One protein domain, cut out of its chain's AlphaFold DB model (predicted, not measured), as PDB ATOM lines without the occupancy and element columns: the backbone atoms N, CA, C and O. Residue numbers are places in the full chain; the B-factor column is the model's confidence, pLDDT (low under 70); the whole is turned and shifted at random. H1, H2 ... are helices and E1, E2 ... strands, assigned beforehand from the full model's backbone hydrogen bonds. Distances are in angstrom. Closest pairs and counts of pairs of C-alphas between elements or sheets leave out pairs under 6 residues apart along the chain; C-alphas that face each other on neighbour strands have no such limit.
ATOM      1  N   ARG A  26     131.670 128.950 185.930       71.00
ATOM      2  CA  ARG A  26     131.261 130.312 186.289       71.00
ATOM      3  C   ARG A  26     132.198 130.843 187.362       71.00
ATOM      4  O   ARG A  26     132.460 130.145 188.337       71.00
ATOM      5  N   ARG A  27     132.667 132.080 187.200       76.44
ATOM      6  CA  ARG A  27     133.479 132.780 188.198       76.44
ATOM      7  C   ARG A  27     132.687 133.943 188.775       76.44
ATOM      8  O   ARG A  27     132.080 134.699 188.029       76.44
ATOM      9  N   LEU A  28     132.719 134.074 190.091       78.69
ATOM     10  CA  LEU A  28     132.198 135.211 190.835       78.69
ATOM     11  C   LEU A  28     133.332 135.752 191.695       78.69
ATOM     12  O   LEU A  28     134.121 134.980 192.235       78.69
ATOM     13  N   ALA A  29     133.429 137.067 191.793       78.44
ATOM     14  CA  ALA A  29     134.468 137.728 192.559       78.44
ATOM     15  C   ALA A  29     133.840 138.790 193.448       78.44
ATOM     16  O   ALA A  29     132.982 139.546 192.997       78.44
ATOM     17  N   THR A  30     134.284 138.858 194.694       77.62
ATOM     18  CA  THR A  30     133.924 139.966 195.574       77.62
ATOM     19  C   THR A  30     134.747 141.208 195.220       77.62
ATOM     20  O   THR A  30     135.850 141.086 194.669       77.62
ATOM     21  N   PRO A  31     134.276 142.415 195.574       79.25
ATOM     22  CA  PRO A  31     135.131 143.594 195.609       79.25
ATOM     23  C   PRO A  31     136.343 143.376 196.525       79.25
ATOM     24  O   PRO A  31     136.316 142.537 197.432       79.25
ATOM     25  N   TRP A  32     137.401 144.155 196.304       81.88
ATOM     26  CA  TRP A  32     138.539 144.196 197.218       81.88
ATOM     27  C   TRP A  32     138.123 144.797 198.566       81.88
ATOM     28  O   TRP A  32     137.555 145.888 198.619       81.88
ATOM     29  N   LEU A  33     138.454 144.107 199.652       80.19
ATOM     30  CA  LEU A  33     138.275 144.571 201.022       80.19
ATOM     31  C   LEU A  33     139.603 144.997 201.629       80.19
ATOM     32  O   LEU A  33     140.581 144.253 201.597       80.19
ATOM     33  N   ILE A  34     139.610 146.171 202.253       80.69
ATOM     34  CA  ILE A  34     140.755 146.685 203.004       80.69
ATOM     35  C   ILE A  34     140.518 146.435 204.497       80.69
ATOM     36  O   ILE A  34     139.549 146.931 205.084       80.69
ATOM     37  N   THR A  35     141.433 145.704 205.130       74.62
ATOM     38  CA  THR A  35     141.465 145.482 206.583       74.62
ATOM     39  C   THR A  35     142.804 145.949 207.169       74.62
ATOM     40  O   THR A  35     143.703 146.353 206.435       74.62
ATOM     41  N   HIS A  36     142.958 145.883 208.495       73.56
ATOM     42  CA  HIS A  36     144.238 146.174 209.155       73.56
ATOM     43  C   HIS A  36     145.306 145.091 208.905       73.56
ATOM     44  O   HIS A  36     146.488 145.358 209.084       73.56
ATOM     45  N   LEU A  37     144.896 143.890 208.473       72.44
ATOM     46  CA  LEU A  37     145.784 142.770 208.143       72.44
ATOM     47  C   LEU A  37     146.227 142.775 206.672       72.44
ATOM     48  O   LEU A  37     147.129 142.028 206.306       72.44
ATOM     49  N   GLY A  38     145.594 143.592 205.822       78.94
ATOM     50  CA  GLY A  38     145.901 143.675 204.396       78.94
ATOM     51  C   GLY A  38     144.669 143.763 203.497       78.94
ATOM     52  O   GLY A  38     143.561 144.079 203.945       78.94
ATOM     53  N   LEU A  39     144.892 143.497 202.208       83.00
ATOM     54  CA  LEU A  39     143.889 143.551 201.148       83.00
ATOM     55  C   LEU A  39     143.383 142.139 200.821       83.00
ATOM     56  O   LEU A  39     144.176 141.255 200.502       83.00
ATOM     57  N   PHE A  40     142.068 141.943 200.865       76.56
ATOM     58  CA  PHE A  40     141.422 140.647 200.677       76.56
ATOM     59  C   PHE A  40     140.463 140.680 199.490       76.56
ATOM     60  O   PHE A  40     139.784 141.675 199.247       76.56
ATOM     61  N   ARG A  41     140.387 139.569 198.759       80.75
ATOM     62  CA  ARG A  41     139.390 139.325 197.716       80.75
ATOM     63  C   ARG A  41     139.073 137.841 197.693       80.75
ATOM     64  O   ARG A  41     139.984 137.020 197.764       80.75
ATOM     65  N   VAL A  42     137.796 137.512 197.556       78.00
ATOM     66  CA  VAL A  42     137.336 136.136 197.400       78.00
ATOM     67  C   VAL A  42     136.921 135.928 195.951       78.00
ATOM     68  O   VAL A  42     136.076 136.648 195.424       78.00
ATOM     69  N   ASP A  43     137.499 134.909 195.321       80.50
ATOM     70  CA  ASP A  43     137.088 134.429 194.006       80.50
ATOM     71  C   ASP A  43     136.450 133.040 194.145       80.50
ATOM     72  O   ASP A  43     137.106 132.076 194.536       80.50
ATOM     73  N   LEU A  44     135.173 132.917 193.785       76.94
ATOM     74  CA  LEU A  44     134.440 131.655 193.744       76.94
ATOM     75  C   LEU A  44     134.361 131.148 192.303       76.94
ATOM     76  O   LEU A  44     133.855 131.837 191.418       76.94
ATOM     77  N   THR A  45     134.823 129.919 192.072       78.75
ATOM     78  CA  THR A  45     134.683 129.235 190.779       78.75
ATOM     79  C   THR A  45     133.746 128.044 190.925       78.75
ATOM     80  O   THR A  45     134.032 127.110 191.667       78.75
ATOM     81  N   ILE A  46     132.632 128.069 190.200       72.50
ATOM     82  CA  ILE A  46     131.637 126.998 190.155       72.50
ATOM     83  C   ILE A  46     131.902 126.175 188.897       72.50
ATOM     84  O   ILE A  46     131.904 126.720 187.792       72.50
ATOM     85  N   VAL A  47     132.112 124.870 189.070       73.06
ATOM     86  CA  VAL A  47     132.311 123.901 187.986       73.06
ATOM     87  C   VAL A  47     131.253 122.816 188.127       73.06
ATOM     88  O   VAL A  47     131.137 122.208 189.188       73.06
ATOM     89  N   GLY A  48     130.469 122.566 187.086       65.00
ATOM     90  CA  GLY A  48     129.447 121.521 187.122       65.00
ATOM     91  C   GLY A  48     128.681 121.431 185.810       65.00
ATOM     92  O   GLY A  48     128.775 122.355 185.006       65.00
ATOM     93  N   PRO A  49     127.947 120.337 185.559       58.16
ATOM     94  CA  PRO A  49     127.132 120.214 184.357       58.16
ATOM     95  C   PRO A  49     126.078 121.329 184.324       58.16
ATOM     96  O   PRO A  49     125.417 121.591 185.332       58.16
ATOM     97  N   ILE A  50     125.902 121.974 183.164       58.25
ATOM     98  CA  ILE A  50     124.655 122.698 182.894       58.25
ATOM     99  C   ILE A  50     123.580 121.615 182.870       58.25
ATOM    100  O   ILE A  50     123.669 120.698 182.053       58.25
ATOM    101  N   THR A  51     122.605 121.656 183.784       55.34
ATOM    102  CA  THR A  51     121.463 120.735 183.652       55.34
ATOM    103  C   THR A  51     120.811 120.999 182.299       55.34
ATOM    104  O   THR A  51     120.813 122.151 181.878       55.34
ATOM    105  N   GLU A  52     120.254 119.979 181.649       51.03
ATOM    106  CA  GLU A  52     119.852 119.897 180.227       51.03
ATOM    107  C   GLU A  52     119.009 121.058 179.641       51.03
ATOM    108  O   GLU A  52     118.720 121.079 178.448       51.03
ATOM    109  N   GLN A  53     118.630 122.056 180.438       52.38
ATOM    110  CA  GLN A  53     117.962 123.277 180.012       52.38
ATOM    111  C   GLN A  53     118.872 124.511 180.211       52.38
ATOM    112  O   GLN A  53     119.285 124.817 181.327       52.38
ATOM    113  N   PRO A  54     119.158 125.293 179.153       50.22
ATOM    114  CA  PRO A  54     120.144 126.382 179.183       50.22
ATOM    115  C   PRO A  54     119.684 127.656 179.921       50.22
ATOM    116  O   PRO A  54     120.424 128.638 179.991       50.22
ATOM    117  N   LYS A  55     118.484 127.680 180.514       48.47
ATOM    118  CA  LYS A  55     117.952 128.851 181.234       48.47
ATOM    119  C   LYS A  55     118.237 128.772 182.739       48.47
ATOM    120  O   LYS A  55     117.326 128.650 183.544       48.47
ATOM    121  N   GLY A  56     119.512 128.890 183.124       51.34
ATOM    122  CA  GLY A  56     119.888 129.246 184.504       51.34
ATOM    123  C   GLY A  56     120.437 128.141 185.413       51.34
ATOM    124  O   GLY A  56     120.483 128.344 186.624       51.34
ATOM    125  N   HIS A  57     120.901 127.014 184.877       53.06
ATOM    126  CA  HIS A  57     121.144 125.825 185.693       53.06
ATOM    127  C   HIS A  57     122.618 125.447 185.892       53.06
ATOM    128  O   HIS A  57     123.077 124.403 185.434       53.06
ATOM    129  N   PHE A  58     123.349 126.262 186.649       57.31
ATOM    130  CA  PHE A  58     124.388 125.681 187.504       57.31
ATOM    131  C   PHE A  58     123.681 125.059 188.719       57.31
ATOM    132  O   PHE A  58     122.646 125.581 189.134       57.31
ATOM    133  N   ALA A  59     124.224 123.982 189.303       59.03
ATOM    134  CA  ALA A  59     123.666 123.376 190.525       59.03
ATOM    135  C   ALA A  59     123.468 124.405 191.657       59.03
ATOM    136  O   ALA A  59     122.540 124.288 192.449       59.03
ATOM    137  N   LEU A  60     124.317 125.436 191.679       66.44
ATOM    138  CA  LEU A  60     124.194 126.603 192.539       66.44
ATOM    139  C   LEU A  60     123.652 127.792 191.733       66.44
ATOM    140  O   LEU A  60     124.278 128.234 190.758       66.44
ATOM    141  N   ARG A  61     122.502 128.343 192.138       71.25
ATOM    142  CA  ARG A  61     121.944 129.542 191.496       71.25
ATOM    143  C   ARG A  61     122.839 130.743 191.790       71.25
ATOM    144  O   ARG A  61     123.463 130.839 192.842       71.25
ATOM    145  N   ARG A  62     122.861 131.722 190.880       70.00
ATOM    146  CA  ARG A  62     123.690 132.933 191.030       70.00
ATOM    147  C   ARG A  62     123.444 133.659 192.359       70.00
ATOM    148  O   ARG A  62     124.401 133.923 193.068       70.00
ATOM    149  N   ARG A  63     122.177 133.897 192.717       75.25
ATOM    150  CA  ARG A  63     121.811 134.553 193.986       75.25
ATOM    151  C   ARG A  63     122.277 133.776 195.218       75.25
ATOM    152  O   ARG A  63     122.623 134.379 196.224       75.25
ATOM    153  N   GLU A  64     122.286 132.447 195.146       76.19
ATOM    154  CA  GLU A  64     122.774 131.601 196.242       76.19
ATOM    155  C   GLU A  64     124.293 131.730 196.376       76.19
ATOM    156  O   GLU A  64     124.803 131.894 197.479       76.19
ATOM    157  N   ALA A  65     125.011 131.736 195.250       75.38
ATOM    158  CA  ALA A  65     126.451 131.954 195.223       75.38
ATOM    159  C   ALA A  65     126.850 133.361 195.702       75.38
ATOM    160  O   ALA A  65     127.786 133.498 196.485       75.38
ATOM    161  N   GLU A  66     126.120 134.398 195.286       77.62
ATOM    162  CA  GLU A  66     126.288 135.773 195.775       77.62
ATOM    163  C   GLU A  66     126.021 135.865 197.283       77.62
ATOM    164  O   GLU A  66     126.806 136.469 198.006       77.62
ATOM    165  N   GLY A  67     124.970 135.206 197.783       81.38
ATOM    166  CA  GLY A  67     124.670 135.157 199.215       81.38
ATOM    167  C   GLY A  67     125.756 134.459 200.040       81.38
ATOM    168  O   GLY A  67     126.075 134.913 201.136       81.38
ATOM    169  N   LEU A  68     126.355 133.380 199.524       80.12
ATOM    170  CA  LEU A  68     127.493 132.711 200.168       80.12
ATOM    171  C   LEU A  68     128.743 133.598 200.185       80.12
ATOM    172  O   LEU A  68     129.420 133.677 201.208       80.12
ATOM    173  N   LEU A  69     129.024 134.290 199.077       81.31
ATOM    174  CA  LEU A  69     130.123 135.251 199.003       81.31
ATOM    175  C   LEU A  69     129.928 136.406 199.987       81.31
ATOM    176  O   LEU A  69     130.877 136.774 200.675       81.31
ATOM    177  N   GLN A  70     128.711 136.941 200.096       80.75
ATOM    178  CA  GLN A  70     128.407 138.010 201.042       80.75
ATOM    179  C   GLN A  70     128.601 137.551 202.490       80.75
ATOM    180  O   GLN A  70     129.274 138.239 203.248       80.75
ATOM    181  N   LYS A  71     128.113 136.360 202.862       84.38
ATOM    182  CA  LYS A  71     128.323 135.805 204.211       84.38
ATOM    183  C   LYS A  71     129.803 135.685 204.569       84.38
ATOM    184  O   LYS A  71     130.203 136.074 205.660       84.38
ATOM    185  N   LEU A  72     130.624 135.193 203.641       82.25
ATOM    186  CA  LEU A  72     132.066 135.077 203.862       82.25
ATOM    187  C   LEU A  72     132.734 136.453 204.013       82.25
ATOM    188  O   LEU A  72     133.632 136.628 204.832       82.25
ATOM    189  N   MET A  73     132.291 137.441 203.235       81.75
ATOM    190  CA  MET A  73     132.764 138.822 203.350       81.75
ATOM    191  C   MET A  73     132.396 139.437 204.701       81.75
ATOM    192  O   MET A  73     133.233 140.099 205.313       81.75
ATOM    193  N   ASP A  74     131.179 139.183 205.182       84.12
ATOM    194  CA  ASP A  74     130.710 139.643 206.488       84.12
ATOM    195  C   ASP A  74     131.529 139.009 207.624       84.12
ATOM    196  O   ASP A  74     131.914 139.707 208.559       84.12
ATOM    197  N   GLU A  75     131.889 137.725 207.524       82.44
ATOM    198  CA  GLU A  75     132.776 137.054 208.489       82.44
ATOM    199  C   GLU A  75     134.194 137.650 208.491       82.44
ATOM    200  O   GLU A  75     134.732 137.963 209.556       82.44
ATOM    201  N   ILE A  76     134.787 137.889 207.313       76.94
ATOM    202  CA  ILE A  76     136.098 138.555 207.187       76.94
ATOM    203  C   ILE A  76     136.053 139.960 207.808       76.94
ATOM    204  O   ILE A  76     136.996 140.387 208.478       76.94
ATOM    205  N   MET A  77     134.953 140.683 207.607       73.25
ATOM    206  CA  MET A  77     134.744 142.002 208.197       73.25
ATOM    207  C   MET A  77     134.455 141.936 209.700       73.25
ATOM    208  O   MET A  77     134.886 142.826 210.419       73.25
ATOM    209  N   SER A  78     133.809 140.891 210.209       77.25
ATOM    210  CA  SER A  78     133.586 140.702 211.648       77.25
ATOM    211  C   SER A  78     134.892 140.406 212.397       77.25
ATOM    212  O   SER A  78     135.120 140.947 213.481       77.25
ATOM    213  N   LEU A  79     135.823 139.664 211.782       66.50
ATOM    214  CA  LEU A  79     137.183 139.482 212.315       66.50
ATOM    215  C   LEU A  79     137.928 140.818 212.497       66.50
ATOM    216  O   LEU A  79     138.771 140.946 213.383       66.50
ATOM    217  N   LYS A  80     137.601 141.845 211.699       62.22
ATOM    218  CA  LYS A  80     138.150 143.204 211.852       62.22
ATOM    219  C   LYS A  80     137.706 143.871 213.157       62.22
ATOM    220  O   LYS A  80     138.457 144.698 213.672       62.22
ATOM    221  N   GLU A  81     136.505 143.571 213.648       59.41
ATOM    222  CA  GLU A  81     135.925 144.205 214.839       59.41
ATOM    223  C   GLU A  81     136.405 143.553 216.139       59.41
ATOM    224  O   GLU A  81     136.573 144.252 217.127       59.41
ATOM    225  N   GLN A  82     136.700 142.250 216.127       56.94
ATOM    226  CA  GLN A  82     137.162 141.511 217.313       56.94
ATOM    227  C   GLN A  82     138.631 141.772 217.693       56.94
ATOM    228  O   GLN A  82     139.053 141.412 218.788       56.94
ATOM    229  N   LEU A  83     139.420 142.370 216.795       54.88
ATOM    230  CA  LEU A  83     140.842 142.687 217.004       54.88
ATOM    231  C   LEU A  83     141.085 144.159 217.400       54.88
ATOM    232  O   LEU A  83     142.232 144.610 217.411       54.88
TER     233      LEU A  83
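AT A GLANCE: This is residues 26 to 83 of the 84 residues of an uncharacterized protein of viral metagenome (UniProt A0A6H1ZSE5). A narrow two-stranded ribbon, E1 with E4 and then the hairpin E2 and E3, runs side by side with one long helix, H1; a loop at one end joins them. The printed part has 58 residues with named elements E1, E2, E3, E4, H1 in chain order, of mixed class, and both sheets are antiparallel. It is a loose rod, radius of gyration of the C-alphas 14.5 A, spanning 48 by 16 by 13 A.

IN THESE COORDINATES: Find C-alpha 26 at (131.261, 130.312, 186.289), where E1, residues 26 to 29, begins; E4 is residues 43 to 47, 13.0 A. E2 is residues 33 to 35, E3 residues 38 to 40. H1, residues 62 to 82, runs 30.8 A to C-alpha 82 at (137.162, 141.511, 217.313).

HOW THE PARTS SIT: Within hydrogen-bond range are N 28 and O 44 of E1 and E4, 2.8 A, and N 33 and O 40 of E2 and E3, 2.8 A. E3 runs on into E4 at 26 degrees. The closest C-alphas of E2 and H1 are those of Thr 35 and Lys 80, 6.6 A; of E1 and H1, Leu 28 and Glu 66, 7.7 A. In H1, 15 of 17 O i to N i+4 pairs are within range.

THE WHOLE: The printed part has no cut. The link E4 to H1 is long. Look for pLDDT under 70 at residues 48 to 60 and 79 to 83.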